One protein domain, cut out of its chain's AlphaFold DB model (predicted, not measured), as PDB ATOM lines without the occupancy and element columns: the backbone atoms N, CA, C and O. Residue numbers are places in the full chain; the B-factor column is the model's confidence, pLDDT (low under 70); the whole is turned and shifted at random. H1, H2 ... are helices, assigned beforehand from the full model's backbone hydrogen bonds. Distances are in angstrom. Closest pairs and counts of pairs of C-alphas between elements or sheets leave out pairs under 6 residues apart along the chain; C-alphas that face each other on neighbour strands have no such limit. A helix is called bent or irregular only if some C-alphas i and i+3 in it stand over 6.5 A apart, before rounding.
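What this domain is: This is residues 3 to 114 of the 114 residues of the protein "Hypothetical protein" of Thalassionema nitzschioides (UniProt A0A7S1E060). Two helices, H2 and the longer H3, make a narrow V, and H1 bridges the V's open end, crossing both. H4 turns a corner from the end of H3, and its residues 98 to 110, with 111 to 114 after them, stick out as a free arm. The printed part has 112 residues with four named helices, in the order H1, H2, H3, H4, and no named strand; its class is all helix. It is only just loose, close to extended, with a radius of gyration of the C-alphas of 19.9 A, and elongated, spanning 65 by 35 by 28 A.

Where its parts are: Start at C-alpha 3; residues 4 to 11, of which 10 and 11 belong to H1, stand free. Find C-alpha 10 at (149.988, 144.036, 130.289), where H1 begins; it covers residues 10 to 28, 26.5 A, with a kink of 25 degrees near residue 19. After residues 29 to 42, look for C-alpha 43 at (136.655, 128.840, 123.914), where H2 begins; it runs from residue 43 to 56, 19.6 A. H3, residues 60 to 89, is the longest at 39.7 A and has a kink of 36 degrees near residue 75. It is neither bent nor irregular, but only just: C-alphas 73 and 76 are 6.4 A apart. H4, residues 91 to 110, runs 28.1 A to C-alpha 110 at (147.912, 123.881, 174.889).

How they stand to each other: Begin with H3, the hub, which touches the three other helices. H2 and H3 form a helical hairpin at a shallow tilt of 26 degrees, opposite ways; H2 touches H3 with residues 55 to 56 alone, and their closest C-alphas, those of Ala 55 and Ser 63, are 5.3 A apart. H1 touches H3 at a steep tilt of 58 degrees, the same way, with its residues 18 to 25 alone; the closest C-alphas are those of Leu 25 and Glu 85, 6.0 A apart. H1 touches H2 at a steep tilt of 48 degrees, opposite ways, with its residues 16 to 23 alone; look at the closest C-alphas, those of Phe 19 and Val 45, 5.7 A apart. The helix packing is mostly crossed, but only just: of these three pairs, 1 is at a shallow tilt. H3 and H4 touch only at the corner by their link, about perpendicular at 78 degrees, with the C-alphas of Leu 87 and Ala 93 closest at 5.4 A. H4 is apart from H1 and H2. In H4 every O i to N i+4 pair is within hydrogen-bond range; in H1 it is 14 of 15, in H2 9 of 10 and in H3 23 of 26.

The domain as a whole: The two C-alphas farthest apart are those of Pro 38 and Val 114, 67.7 A; the latter is the chain's last residue. The printed part has no cut. The link from H1 to H2 is long, with 14 residues, while those from H2 to H3 and from H3 to H4 are tight. Read the B-factor column for the model's confidence: mean pLDDT of the printed part is 77.9, and residues 3 to 18 and 111 to 114 are under 70.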
ATOM      1  N   ILE A   3     152.340 137.570 123.855       45.47
ATOM      2  CA  ILE A   3     151.740 136.223 123.871       45.47
ATOM      3  C   ILE A   3     151.772 135.737 122.420       45.47
ATOM      4  O   ILE A   3     151.085 136.302 121.570       45.47
ATOM      5  N   GLY A   4     152.606 134.739 122.121       67.56
ATOM      6  CA  GLY A   4     152.932 134.399 120.732       67.56
ATOM      7  C   GLY A   4     153.618 135.577 120.028       67.56
ATOM      8  O   GLY A   4     154.523 136.188 120.599       67.56
ATOM      9  N   ASP A   5     153.150 135.934 118.829       44.44
ATOM     10  CA  ASP A   5     153.671 137.070 118.049       44.44
ATOM     11  C   ASP A   5     152.953 138.405 118.303       44.44
ATOM     12  O   ASP A   5     153.389 139.447 117.811       44.44
ATOM     13  N   MET A   6     151.883 138.418 119.103       49.94
ATOM     14  CA  MET A   6     151.112 139.636 119.359       49.94
ATOM     15  C   MET A   6     151.673 140.430 120.542       49.94
ATOM     16  O   MET A   6     151.818 139.922 121.661       49.94
ATOM     17  N   GLU A   7     151.954 141.716 120.311       53.03
ATOM     18  CA  GLU A   7     152.215 142.673 121.384       53.03
ATOM     19  C   GLU A   7     150.914 142.992 122.120       53.03
ATOM     20  O   GLU A   7     150.106 143.811 121.696       53.03
ATOM     21  N   THR A   8     150.710 142.322 123.251       53.12
ATOM     22  CA  THR A   8     149.571 142.582 124.127       53.12
ATOM     23  C   THR A   8     149.980 143.533 125.255       53.12
ATOM     24  O   THR A   8     150.971 143.257 125.947       53.12
ATOM     25  N   PRO A   9     149.230 144.622 125.507       56.66
ATOM     26  CA  PRO A   9     149.403 145.417 126.717       56.66
ATOM     27  C   PRO A   9     149.263 144.521 127.960       56.66
ATOM     28  O   PRO A   9     148.513 143.547 127.947       56.66
ATOM     29  N   PHE A  10     149.963 144.841 129.052       48.47
ATOM     30  CA  PHE A  10     149.988 144.036 130.289       48.47
ATOM     31  C   PHE A  10     148.581 143.695 130.834       48.47
ATOM     32  O   PHE A  10     148.360 142.619 131.388       48.47
ATOM     33  N   SER A  11     147.603 144.573 130.596       55.53
ATOM     34  CA  SER A  11     146.189 144.365 130.926       55.53
ATOM     35  C   SER A  11     145.574 143.144 130.231       55.53
ATOM     36  O   SER A  11     144.829 142.396 130.863       55.53
ATOM     37  N   TYR A  12     145.927 142.879 128.971       57.53
ATOM     38  CA  TYR A  12     145.426 141.723 128.222       57.53
ATOM     39  C   TYR A  12     145.971 140.399 128.759       57.53
ATOM     40  O   TYR A  12     145.233 139.416 128.813       57.53
ATOM     41  N   GLN A  13     147.224 140.368 129.229       62.06
ATOM     42  CA  GLN A  13     147.779 139.167 129.859       62.06
ATOM     43  C   GLN A  13     147.045 138.840 131.162       62.06
ATOM     44  O   GLN A  13     146.685 137.688 131.398       62.06
ATOM     45  N   PHE A  14     146.762 139.849 131.989       61.94
ATOM     46  CA  PHE A  14     146.050 139.648 133.251       61.94
ATOM     47  C   PHE A  14     144.629 139.113 133.029       61.94
ATOM     48  O   PHE A  14     144.206 138.166 133.696       61.94
ATOM     49  N   ILE A  15     143.918 139.666 132.044       64.19
ATOM     50  CA  ILE A  15     142.574 139.223 131.661       64.19
ATOM     51  C   ILE A  15     142.617 137.793 131.106       64.19
ATOM     52  O   ILE A  15     141.894 136.921 131.591       64.19
ATOM     53  N   GLY A  16     143.520 137.510 130.162       66.19
ATOM     54  CA  GLY A  16     143.672 136.180 129.571       66.19
ATOM     55  C   GLY A  16     144.028 135.111 130.607       66.19
ATOM     56  O   GLY A  16     143.449 134.026 130.614       66.19
ATOM     57  N   HIS A  17     144.923 135.422 131.546       68.75
ATOM     58  CA  HIS A  17     145.267 134.498 132.622       68.75
ATOM     59  C   HIS A  17     144.131 134.299 133.634       68.75
ATOM     60  O   HIS A  17     144.031 133.200 134.179       68.75
ATOM     61  N   THR A  18     143.295 135.314 133.879       68.62
ATOM     62  CA  THR A  18     142.142 135.244 134.799       68.62
ATOM     63  C   THR A  18     141.009 134.376 134.257       68.62
ATOM     64  O   THR A  18     140.370 133.650 135.014       68.62
ATOM     65  N   PHE A  19     140.773 134.377 132.948       73.06
ATOM     66  CA  PHE A  19     139.803 133.448 132.364       73.06
ATOM     67  C   PHE A  19     140.396 132.044 132.203       73.06
ATOM     68  O   PHE A  19     139.751 131.054 132.550       73.06
ATOM     69  N   ASN A  20     141.673 131.944 131.822       74.75
ATOM     70  CA  ASN A  20     142.357 130.652 131.753       74.75
ATOM     71  C   ASN A  20     142.535 129.966 133.113       74.75
ATOM     72  O   ASN A  20     142.701 128.752 133.155       74.75
ATOM     73  N   SER A  21     142.525 130.688 134.231       73.94
ATOM     74  CA  SER A  21     142.603 130.044 135.544       73.94
ATOM     75  C   SER A  21     141.359 129.289 135.942       73.94
ATOM     76  O   SER A  21     141.470 128.240 136.563       73.94
ATOM     77  N   VAL A  22     140.183 129.805 135.585       78.12
ATOM     78  CA  VAL A  22     138.927 129.087 135.827       78.12
ATOM     79  C   VAL A  22     138.941 127.790 135.039       78.12
ATOM     80  O   VAL A  22     138.619 126.742 135.584       78.12
ATOM     81  N   HIS A  23     139.407 127.855 133.792       79.69
ATOM     82  CA  HIS A  23     139.615 126.676 132.972       79.69
ATOM     83  C   HIS A  23     140.618 125.693 133.601       79.69
ATOM     84  O   HIS A  23     140.293 124.524 133.769       79.69
ATOM     85  N   ARG A  24     141.801 126.148 134.040       78.62
ATOM     86  CA  ARG A  24     142.780 125.267 134.708       78.62
ATOM     87  C   ARG A  24     142.227 124.641 135.988       78.62
ATOM     88  O   ARG A  24     142.467 123.464 136.234       78.62
ATOM     89  N   LEU A  25     141.460 125.391 136.776       80.38
ATOM     90  CA  LEU A  25     140.784 124.860 137.956       80.38
ATOM     91  C   LEU A  25     139.715 123.822 137.571       80.38
ATOM     92  O   LEU A  25     139.643 122.774 138.203       80.38
ATOM     93  N   ALA A  26     138.931 124.079 136.520       82.06
ATOM     94  CA  ALA A  26     137.944 123.145 135.976       82.06
ATOM     95  C   ALA A  26     138.597 121.820 135.535       82.06
ATOM     96  O   ALA A  26     138.097 120.744 135.868       82.06
ATOM     97  N   VAL A  27     139.754 121.891 134.871       83.00
ATOM     98  CA  VAL A  27     140.553 120.714 134.498       83.00
ATOM     99  C   VAL A  27     141.044 119.959 135.734       83.00
ATOM    100  O   VAL A  27     140.914 118.737 135.788       83.00
ATOM    101  N   MET A  28     141.530 120.660 136.766       80.44
ATOM    102  CA  MET A  28     141.966 120.027 138.021       80.44
ATOM    103  C   MET A  28     140.843 119.277 138.749       80.44
ATOM    104  O   MET A  28     141.123 118.300 139.439       80.44
ATOM    105  N   VAL A  29     139.584 119.702 138.596       81.62
ATOM    106  CA  VAL A  29     138.417 119.019 139.185       81.62
ATOM    107  C   VAL A  29     137.763 117.996 138.244       81.62
ATOM    108  O   VAL A  29     136.740 117.417 138.603       81.62
ATOM    109  N   GLY A  30     138.351 117.738 137.069       78.94
ATOM    110  CA  GLY A  30     137.968 116.638 136.175       78.94
ATOM    111  C   GLY A  30     137.225 117.023 134.891       78.94
ATOM    112  O   GLY A  30     136.761 116.131 134.183       78.94
ATOM    113  N   ILE A  31     137.109 118.310 134.548       80.25
ATOM    114  CA  ILE A  31     136.518 118.752 133.272       80.25
ATOM    115  C   ILE A  31     137.616 118.785 132.199       80.25
ATOM    116  O   ILE A  31     138.429 119.698 132.178       80.25
ATOM    117  N   THR A  32     137.643 117.801 131.299       77.31
ATOM    118  CA  THR A  32     138.722 117.625 130.299       77.31
ATOM    119  C   THR A  32     138.342 118.010 128.865       77.31
ATOM    120  O   THR A  32     139.163 117.901 127.957       77.31
ATOM    121  N   GLY A  33     137.102 118.448 128.633       76.69
ATOM    122  CA  GLY A  33     136.636 118.862 127.310       76.69
ATOM    123  C   GLY A  33     137.192 120.228 126.915       76.69
ATOM    124  O   GLY A  33     136.605 121.254 127.258       76.69
ATOM    125  N   GLU A  34     138.298 120.248 126.176       76.88
ATOM    126  CA  GLU A  34     138.823 121.474 125.575       76.88
ATOM    127  C   GLU A  34     138.258 121.682 124.171       76.88
ATOM    128  O   GLU A  34     138.231 120.777 123.338       76.88
ATOM    129  N   THR A  35     137.813 122.904 123.896       83.19
ATOM    130  CA  THR A  35     137.374 123.317 122.564       83.19
ATOM    131  C   THR A  35     138.009 124.658 122.222       83.19
ATOM    132  O   THR A  35     138.193 125.517 123.092       83.19
ATOM    133  N   TYR A  36     138.373 124.815 120.954       81.12
ATOM    134  CA  TYR A  36     139.114 125.963 120.440       81.12
ATOM    135  C   TYR A  36     138.347 126.604 119.282       81.12
ATOM    136  O   TYR A  36     137.626 125.914 118.556       81.12
ATOM    137  N   THR A  37     138.508 127.914 119.105       82.81
ATOM    138  CA  THR A  37     138.013 128.625 117.921       82.81
ATOM    139  C   THR A  37     138.861 128.277 116.692       82.81
ATOM    140  O   THR A  37     139.987 127.785 116.840       82.81
ATOM    141  N   PRO A  38     138.385 128.562 115.463       80.44
ATOM    142  CA  PRO A  38     139.198 128.420 114.253       80.44
ATOM    143  C   PRO A  38     140.508 129.224 114.290       80.44
ATOM    144  O   PRO A  38     141.458 128.859 113.606       80.44
ATOM    145  N   GLU A  39     140.586 130.285 115.106       77.44
ATOM    146  CA  GLU A  39     141.809 131.078 115.297       77.44
ATOM    147  C   GLU A  39     142.778 130.485 116.343       77.44
ATOM    148  O   GLU A  39     143.800 131.094 116.652       77.44
ATOM    149  N   GLY A  40     142.474 129.313 116.914       73.38
ATOM    150  CA  GLY A  40     143.324 128.640 117.902       73.38
ATOM    151  C   GLY A  40     143.216 129.201 119.324       73.38
ATOM    152  O   GLY A  40     144.075 128.929 120.163       73.38
ATOM    153  N   ILE A  41     142.172 129.976 119.629       75.38
ATOM    154  CA  ILE A  41     141.930 130.529 120.967       75.38
ATOM    155  C   ILE A  41     141.037 129.563 121.754       75.38
ATOM    156  O   ILE A  41     140.056 129.047 121.224       75.38
ATOM    157  N   SER A  42     141.349 129.321 123.030       79.00
ATOM    158  CA  SER A  42     140.481 128.519 123.906       79.00
ATOM    159  C   SER A  42     139.091 129.153 124.010       79.00
ATOM    160  O   SER A  42     138.973 130.344 124.320       79.00
ATOM    161  N   ASN A  43     138.034 128.355 123.824       83.12
ATOM    162  CA  ASN A  43     136.655 128.840 123.914       83.12
ATOM    163  C   ASN A  43     136.345 129.478 125.278       83.12
ATOM    164  O   ASN A  43     135.596 130.445 125.341       83.12
ATOM    165  N   TRP A  44     137.004 129.043 126.355       78.94
ATOM    166  CA  TRP A  44     136.884 129.658 127.682       78.94
ATOM    167  C   TRP A  44     137.268 131.142 127.707       78.94
ATOM    168  O   TRP A  44     136.645 131.939 128.406       78.94
ATOM    169  N   VAL A  45     138.282 131.525 126.928       78.56
ATOM    170  CA  VAL A  45     138.729 132.918 126.806       78.56
ATOM    171  C   VAL A  45     137.912 133.650 125.745       78.56
ATOM    172  O   VAL A  45     137.499 134.788 125.969       78.56
ATOM    173  N   ALA A  46     137.644 132.996 124.611       80.19
ATOM    174  CA  ALA A  46     136.907 133.593 123.502       80.19
ATOM    175  C   ALA A  46     135.472 133.966 123.903       80.19
ATOM    176  O   ALA A  46     135.034 135.084 123.640       80.19
ATOM    177  N   THR A  47     134.762 133.080 124.608       80.81
ATOM    178  CA  THR A  47     133.400 133.335 125.091       80.81
ATOM    179  C   THR A  47     133.364 134.494 126.085       80.81
ATOM    180  O   THR A  47     132.530 135.387 125.952       80.81
ATOM    181  N   ALA A  48     134.293 134.536 127.044       78.00
ATOM    182  CA  ALA A  48     134.373 135.634 128.005       78.00
ATOM    183  C   ALA A  48     134.642 136.982 127.317       78.00
ATOM    184  O   ALA A  48     134.009 137.990 127.639       78.00
ATOM    185  N   HIS A  49     135.541 136.992 126.331       78.19
ATOM    186  CA  HIS A  49     135.821 138.177 125.531       78.19
ATOM    187  C   HIS A  49     134.588 138.621 124.732       78.19
ATOM    188  O   HIS A  49     134.201 139.782 124.823       78.19
ATOM    189  N   GLN A  50     133.918 137.706 124.025       82.38
ATOM    190  CA  GLN A  50     132.702 138.003 123.258       82.38
ATOM    191  C   GLN A  50     131.578 138.563 124.138       82.38
ATOM    192  O   GLN A  50     130.951 139.553 123.764       82.38
ATOM    193  N   MET A  51     131.352 137.985 125.323       80.44
ATOM    194  CA  MET A  51     130.359 138.481 126.282       80.44
ATOM    195  C   MET A  51     130.672 139.911 126.733       80.44
ATOM    196  O   MET A  51     129.775 140.752 126.775       80.44
ATOM    197  N   MET A  52     131.940 140.207 127.030       79.38
ATOM    198  CA  MET A  52     132.355 141.549 127.436       79.38
ATOM    199  C   MET A  52     132.261 142.552 126.278       79.38
ATOM    200  O   MET A  52     131.750 143.655 126.466       79.38
ATOM    201  N   SER A  53     132.699 142.176 125.073       80.38
ATOM    202  CA  SER A  53     132.573 143.016 123.876       80.38
ATOM    203  C   SER A  53     131.111 143.335 123.570       80.38
ATOM    204  O   SER A  53     130.779 144.487 123.293       80.38
ATOM    205  N   TRP A  54     130.226 142.342 123.681       84.12
ATOM    206  CA  TRP A  54     128.789 142.539 123.522       84.12
ATOM    207  C   TRP A  54     128.221 143.478 124.591       84.12
ATOM    208  O   TRP A  54     127.461 144.383 124.247       84.12
ATOM    209  N   ALA A  55     128.616 143.303 125.858       79.88
ATOM    210  CA  ALA A  55     128.149 144.126 126.972       79.88
ATOM    211  C   ALA A  55     128.566 145.593 126.821       79.88
ATOM    212  O   ALA A  55     127.761 146.480 127.072       79.88
ATOM    213  N   VAL A  56     129.795 145.864 126.372       80.38
ATOM    214  CA  VAL A  56     130.284 147.234 126.137       80.38
ATOM    215  C   VAL A  56     129.605 147.875 124.923       80.38
ATOM    216  O   VAL A  56     129.376 149.082 124.932       80.38
ATOM    217  N   GLY A  57     129.231 147.082 123.916       82.25
ATOM    218  CA  GLY A  57     128.491 147.545 122.738       82.25
ATOM    219  C   GLY A  57     127.023 147.916 122.992       82.25
ATOM    220  O   GLY A  57     126.365 148.406 122.077       82.25
ATOM    221  N   GLN A  58     126.495 147.690 124.200       87.25
ATOM    222  CA  GLN A  58     125.136 148.095 124.563       87.25
ATOM    223  C   GLN A  58     125.038 149.596 124.880       87.25
ATOM    224  O   GLN A  58     126.025 150.331 124.930       87.25
ATOM    225  N   ASN A  59     123.810 150.067 125.120       90.56
ATOM    226  CA  ASN A  59     123.574 151.397 125.679       90.56
ATOM    227  C   ASN A  59     124.321 151.555 127.015       90.56
ATOM    228  O   ASN A  59     124.275 150.651 127.845       90.56
ATOM    229  N   GLY A  60     124.917 152.729 127.257       83.69
ATOM    230  CA  GLY A  60     125.744 152.995 128.438       83.69
ATOM    231  C   GLY A  60     125.119 152.590 129.780       83.69
ATOM    232  O   GLY A  60     125.827 152.058 130.626       83.69
ATOM    233  N   CYS A  61     123.802 152.740 129.967       87.50
ATOM    234  CA  CYS A  61     123.130 152.304 131.198       87.50
ATOM    235  C   CYS A  61     123.137 150.771 131.360       87.50
ATOM    236  O   CYS A  61     123.461 150.244 132.425       87.50
ATOM    237  N   ILE A  62     122.836 150.049 130.276       85.56
ATOM    238  CA  ILE A  62     122.833 148.581 130.240       85.56
ATOM    239  C   ILE A  62     124.260 148.062 130.424       85.56
ATOM    240  O   ILE A  62     124.490 147.174 131.245       85.56
ATOM    241  N   SER A  63     125.226 148.659 129.725       82.50
ATOM    242  CA  SER A  63     126.642 148.310 129.838       82.50
ATOM    243  C   SER A  63     127.140 148.491 131.273       82.50
ATOM    244  O   SER A  63     127.758 147.583 131.826       82.50
ATOM    245  N   SER A  64     126.828 149.618 131.923       82.06
ATOM    246  CA  SER A  64     127.215 149.867 133.316       82.06
ATOM    247  C   SER A  64     126.597 148.868 134.294       82.06
ATOM    248  O   SER A  64     127.301 148.391 135.184       82.06
ATOM    249  N   LEU A  65     125.320 148.507 134.126       88.12
ATOM    250  CA  LEU A  65     124.659 147.505 134.970       88.12
ATOM    251  C   LEU A  65     125.279 146.114 134.806       88.12
ATOM    252  O   LEU A  65     125.540 145.438 135.800       88.12
ATOM    253  N   LEU A  66     125.561 145.699 133.569       84.81
ATOM    254  CA  LEU A  66     126.206 144.415 133.288       84.81
ATOM    255  C   LEU A  66     127.629 144.362 133.854       84.81
ATOM    256  O   LEU A  66     128.007 143.373 134.479       84.81
ATOM    257  N   ILE A  67     128.407 145.436 133.703       84.12
ATOM    258  CA  ILE A  67     129.758 145.526 134.275       84.12
ATOM    259  C   ILE A  67     129.698 145.486 135.806       84.12
ATOM    260  O   ILE A  67     130.471 144.759 136.430       84.12
ATOM    261  N   ALA A  68     128.763 146.213 136.423       85.50
ATOM    262  CA  ALA A  68     128.568 146.181 137.869       85.50
ATOM    263  C   ALA A  68     128.198 144.772 138.362       85.50
ATOM    264  O   ALA A  68     128.747 144.307 139.359       85.50
ATOM    265  N   LEU A  69     127.334 144.059 137.635       87.12
ATOM    266  CA  LEU A  69     126.974 142.673 137.937       87.12
ATOM    267  C   LEU A  69     128.200 141.750 137.904       87.12
ATOM    268  O   LEU A  69     128.397 140.947 138.817       87.12
ATOM    269  N   VAL A  70     129.055 141.895 136.888       83.75
ATOM    270  CA  VAL A  70     130.311 141.139 136.784       83.75
ATOM    271  C   VAL A  70     131.241 141.461 137.957       83.75
ATOM    272  O   VAL A  70     131.804 140.549 138.561       83.75
ATOM    273  N   LEU A  71     131.375 142.733 138.332       82.56
ATOM    274  CA  LEU A  71     132.227 143.153 139.448       82.56
ATOM    275  C   LEU A  71     131.732 142.643 140.806       82.56
ATOM    276  O   LEU A  71     132.547 142.301 141.657       82.56
ATOM    277  N   VAL A  72     130.420 142.582 141.024       88.00
ATOM    278  CA  VAL A  72     129.853 142.171 142.317       88.00
ATOM    279  C   VAL A  72     129.761 140.651 142.442       88.00
ATOM    280  O   VAL A  72     130.050 140.114 143.507       88.00
ATOM    281  N   LEU A  73     129.367 139.946 141.379       84.88
ATOM    282  CA  LEU A  73     129.101 138.505 141.447       84.88
ATOM    283  C   LEU A  73     130.269 137.658 140.945       84.88
ATOM    284  O   LEU A  73     130.672 136.698 141.600       84.88
ATOM    285  N   LEU A  74     130.820 137.998 139.780       81.56
ATOM    286  CA  LEU A  74     131.829 137.176 139.113       81.56
ATOM    287  C   LEU A  74     133.238 137.458 139.633       81.56
ATOM    288  O   LEU A  74     134.012 136.519 139.798       81.56
ATOM    289  N   LEU A  75     133.581 138.711 139.939       83.06
ATOM    290  CA  LEU A  75     134.929 139.054 140.398       83.06
ATOM    291  C   LEU A  75     135.323 138.338 141.706       83.06
ATOM    292  O   LEU A  75     136.414 137.767 141.728       83.06
ATOM    293  N   PRO A  76     134.487 138.278 142.766       85.88
ATOM    294  CA  PRO A  76     134.848 137.543 143.978       85.88
ATOM    295  C   PRO A  76     135.069 136.053 143.711       85.88
ATOM    296  O   PRO A  76     136.003 135.462 144.251       85.88
ATOM    297  N   LEU A  77     134.253 135.456 142.835       84.31
ATOM    298  CA  LEU A  77     134.390 134.058 142.435       84.31
ATOM    299  C   LEU A  77     135.690 133.818 141.657       84.31
ATOM    300  O   LEU A  77     136.391 132.845 141.927       84.31
ATOM    301  N   LEU A  78     136.045 134.713 140.731       81.69
ATOM    302  CA  LEU A  78     137.296 134.645 139.972       81.69
ATOM    303  C   LEU A  78     138.514 134.776 140.890       81.69
ATOM    304  O   LEU A  78     139.455 133.992 140.776       81.69
ATOM    305  N   VAL A  79     138.487 135.721 141.834       83.75
ATOM    306  CA  VAL A  79     139.551 135.882 142.837       83.75
ATOM    307  C   VAL A  79     139.655 134.634 143.713       83.75
ATOM    308  O   VAL A  79     140.755 134.136 143.937       83.75
ATOM    309  N   PHE A  80     138.532 134.077 144.165       84.75
ATOM    310  CA  PHE A  80     138.530 132.837 144.936       84.75
ATOM    311  C   PHE A  80     139.116 131.662 144.140       84.75
ATOM    312  O   PHE A  80     140.023 130.988 144.629       84.75
ATOM    313  N   ALA A  81     138.672 131.455 142.897       83.31
ATOM    314  CA  ALA A  81     139.195 130.414 142.014       83.31
ATOM    315  C   ALA A  81     140.712 130.548 141.816       83.31
ATOM    316  O   ALA A  81     141.434 129.554 141.854       83.31
ATOM    317  N   ARG A  82     141.208 131.784 141.687       81.38
ATOM    318  CA  ARG A  82     142.642 132.081 141.617       81.38
ATOM    319  C   ARG A  82     143.405 131.704 142.872       81.38
ATOM    320  O   ARG A  82     144.483 131.126 142.773       81.38
ATOM    321  N   LEU A  83     142.868 132.026 144.043       83.00
ATOM    322  CA  LEU A  83     143.499 131.667 145.308       83.00
ATOM    323  C   LEU A  83     143.571 130.146 145.479       83.00
ATOM    324  O   LEU A  83     144.608 129.636 145.896       83.00
ATOM    325  N   VAL A  84     142.511 129.425 145.104       84.00
ATOM    326  CA  VAL A  84     142.483 127.954 145.130       84.00
ATOM    327  C   VAL A  84     143.489 127.365 144.143       84.00
ATOM    328  O   VAL A  84     144.252 126.483 144.516       84.00
ATOM    329  N   GLU A  85     143.542 127.871 142.911       80.69
ATOM    330  CA  GLU A  85     144.513 127.439 141.899       80.69
ATOM    331  C   GLU A  85     145.959 127.631 142.389       80.69
ATOM    332  O   GLU A  85     146.755 126.696 142.344       80.69
ATOM    333  N   ILE A  86     146.298 128.820 142.907       81.44
ATOM    334  CA  ILE A  86     147.636 129.114 143.447       81.44
ATOM    335  C   ILE A  86     147.970 128.173 144.601       81.44
ATOM    336  O   ILE A  86     149.092 127.672 144.679       81.44
ATOM    337  N   LEU A  87     147.005 127.935 145.490       83.44
ATOM    338  CA  LEU A  87     147.177 127.029 146.614       83.44
ATOM    339  C   LEU A  87     147.462 125.604 146.121       83.44
ATOM    340  O   LEU A  87     148.443 125.016 146.550       83.44
ATOM    341  N   LEU A  88     146.683 125.075 145.177       79.88
ATOM    342  CA  LEU A  88     146.857 123.713 144.655       79.88
ATOM    343  C   LEU A  88     148.144 123.535 143.834       79.88
ATOM    344  O   LEU A  88     148.779 122.486 143.915       79.88
ATOM    345  N   CYS A  89     148.552 124.545 143.062       79.31
ATOM    346  CA  CYS A  89     149.743 124.470 142.211       79.31
ATOM    347  C   CYS A  89     151.059 124.791 142.939       79.31
ATOM    348  O   CYS A  89     152.127 124.537 142.379       79.31
ATOM    349  N   SER A  90     151.020 125.351 144.154       84.44
ATOM    350  CA  SER A  90     152.224 125.733 144.902       84.44
ATOM    351  C   SER A  90     152.411 124.874 146.159       84.44
ATOM    352  O   SER A  90     151.730 125.095 147.167       84.44
ATOM    353  N   PRO A  91     153.391 123.947 146.181       79.25
ATOM    354  CA  PRO A  91     153.678 123.147 147.373       79.25
ATOM    355  C   PRO A  91     154.122 124.018 148.559       79.25
ATOM    356  O   PRO A  91     153.844 123.690 149.711       79.25
ATOM    357  N   VAL A  92     154.745 125.171 148.284       84.06
ATOM    358  CA  VAL A  92     155.111 126.167 149.302       84.06
ATOM    359  C   VAL A  92     153.865 126.807 149.913       84.06
ATOM    360  O   VAL A  92     153.763 126.890 151.137       84.06
ATOM    361  N   ALA A  93     152.892 127.218 149.093       82.31
ATOM    362  CA  ALA A  93     151.644 127.795 149.595       82.31
ATOM    363  C   ALA A  93     150.860 126.781 150.443       82.31
ATOM    364  O   ALA A  93     150.394 127.119 151.532       82.31
ATOM    365  N   MET A  94     150.794 125.519 149.999       81.19
ATOM    366  CA  MET A  94     150.193 124.428 150.775       81.19
ATOM    367  C   MET A  94     150.876 124.235 152.127       81.19
ATOM    368  O   MET A  94     150.197 124.165 153.153       81.19
ATOM    369  N   ALA A  95     152.210 124.181 152.150       83.81
ATOM    370  CA  ALA A  95     152.973 123.992 153.380       83.81
ATOM    371  C   ALA A  95     152.729 125.122 154.393       83.81
ATOM    372  O   ALA A  95     152.556 124.852 155.582       83.81
ATOM    373  N   VAL A  96     152.646 126.375 153.932       87.62
ATOM    374  CA  VAL A  96     152.348 127.535 154.787       87.62
ATOM    375  C   VAL A  96     150.945 127.437 155.391       87.62
ATOM    376  O   VAL A  96     150.785 127.628 156.597       87.62
ATOM    377  N   VAL A  97     149.929 127.106 154.588       86.75
ATOM    378  CA  VAL A  97     148.540 127.004 155.068       86.75
ATOM    379  C   VAL A  97     148.378 125.841 156.047       86.75
ATOM    380  O   VAL A  97     147.855 126.029 157.147       86.75
ATOM    381  N   VAL A  98     148.859 124.648 155.688       87.12
ATOM    382  CA  VAL A  98     148.763 123.455 156.543       87.12
ATOM    383  C   VAL A  98     149.575 123.639 157.828       87.12
ATOM    384  O   VAL A  98     149.062 123.373 158.917       87.12
ATOM    385  N   GLY A  99     150.803 124.154 157.726       87.44
ATOM    386  CA  GLY A  99     151.656 124.455 158.876       87.44
ATOM    387  C   GLY A  99     151.033 125.496 159.807       87.44
ATOM    388  O   GLY A  99     150.981 125.289 161.021       87.44
ATOM    389  N   GLY A 100     150.471 126.575 159.252       88.50
ATOM    390  CA  GLY A 100     149.760 127.603 160.013       88.50
ATOM    391  C   GLY A 100     148.535 127.057 160.754       88.50
ATOM    392  O   GLY A 100     148.379 127.295 161.954       88.50
ATOM    393  N   LEU A 101     147.692 126.263 160.082       89.75
ATOM    394  CA  LEU A 101     146.548 125.587 160.709       89.75
ATOM    395  C   LEU A 101     146.993 124.628 161.825       89.75
ATOM    396  O   LEU A 101     146.369 124.593 162.891       89.75
ATOM    397  N   GLY A 102     148.080 123.884 161.603       90.12
ATOM    398  CA  GLY A 102     148.688 122.997 162.595       90.12
ATOM    399  C   GLY A 102     149.136 123.748 163.849       90.12
ATOM    400  O   GLY A 102     148.742 123.386 164.960       90.12
ATOM    401  N   LEU A 103     149.868 124.854 163.681       89.69
ATOM    402  CA  LEU A 103     150.327 125.705 164.785       89.69
ATOM    403  C   LEU A 103     149.164 126.338 165.563       89.69
ATOM    404  O   LEU A 103     149.195 126.382 166.795       89.69
ATOM    405  N   MET A 104     148.109 126.787 164.877       88.19
ATOM    406  CA  MET A 104     146.916 127.326 165.540       88.19
ATOM    407  C   MET A 104     146.183 126.265 166.365       88.19
ATOM    408  O   MET A 104     145.770 126.543 167.495       88.19
ATOM    409  N   LYS A 105     146.040 125.039 165.842       87.31
ATOM    410  CA  LYS A 105     145.443 123.917 166.588       87.31
ATOM    411  C   LYS A 105     146.298 123.505 167.783       87.31
ATOM    412  O   LYS A 105     145.745 123.256 168.856       87.31
ATOM    413  N   TYR A 106     147.619 123.488 167.619       86.31
ATOM    414  CA  TYR A 106     148.561 123.222 168.702       86.31
ATOM    415  C   TYR A 106     148.415 124.258 169.823       86.31
ATOM    416  O   TYR A 106     148.117 123.894 170.959       86.31
ATOM    417  N   LYS A 107     148.480 125.557 169.490       85.50
ATOM    418  CA  LYS A 107     148.311 126.665 170.448       85.50
ATOM    419  C   LYS A 107     146.943 126.656 171.141       85.50
ATOM    420  O   LYS A 107     146.828 127.037 172.304       85.50
ATOM    421  N   ARG A 108     145.884 126.238 170.438       81.69
ATOM    422  CA  ARG A 108     144.535 126.109 171.012       81.69
ATOM    423  C   ARG A 108     144.413 124.906 171.950       81.69
ATOM    424  O   ARG A 108     143.667 124.998 172.918       81.69
ATOM    425  N   SER A 109     145.121 123.811 171.677       76.88
ATOM    426  CA  SER A 109     145.133 122.629 172.550       76.88
ATOM    427  C   SER A 109     145.941 122.884 173.815       76.88
ATOM    428  O   SER A 109     145.456 122.594 174.901       76.88
ATOM    429  N   THR A 110     147.106 123.524 173.713       73.12
ATOM    430  CA  THR A 110     147.912 123.881 174.889       73.12
ATOM    431  C   THR A 110     147.217 124.902 175.790       73.12
ATOM    432  O   THR A 110     147.284 124.771 177.003       73.12
ATOM    433  N   LYS A 111     146.452 125.855 175.235       68.94
ATOM    434  CA  LYS A 111     145.599 126.766 176.027       68.94
ATOM    435  C   LYS A 111     144.412 126.101 176.741       68.94
ATOM    436  O   LYS A 111     143.832 126.744 177.602       68.94
ATOM    437  N   LYS A 112     143.993 124.893 176.352       60.12
ATOM    438  CA  LYS A 112     142.890 124.162 177.009       60.12
ATOM    439  C   LYS A 112     143.359 123.232 178.133       60.12
ATOM    440  O   LYS A 112     142.520 122.723 178.862       60.12
ATOM    441  N   VAL A 113     144.661 122.954 178.206       57.41
ATOM    442  CA  VAL A 113     145.275 122.016 179.163       57.41
ATOM    443  C   VAL A 113     145.879 122.757 180.372       57.41
ATOM    444  O   VAL A 113     146.382 122.117 181.289       57.41
ATOM    445  N   VAL A 114     145.793 124.093 180.396       47.72
ATOM    446  CA  VAL A 114     146.161 124.960 181.529       47.72
ATOM    447  C   VAL A 114     144.903 125.519 182.171       47.72
ATOM    448  O   VAL A 114     144.016 125.947 181.396       47.72
TER     449      VAL A 114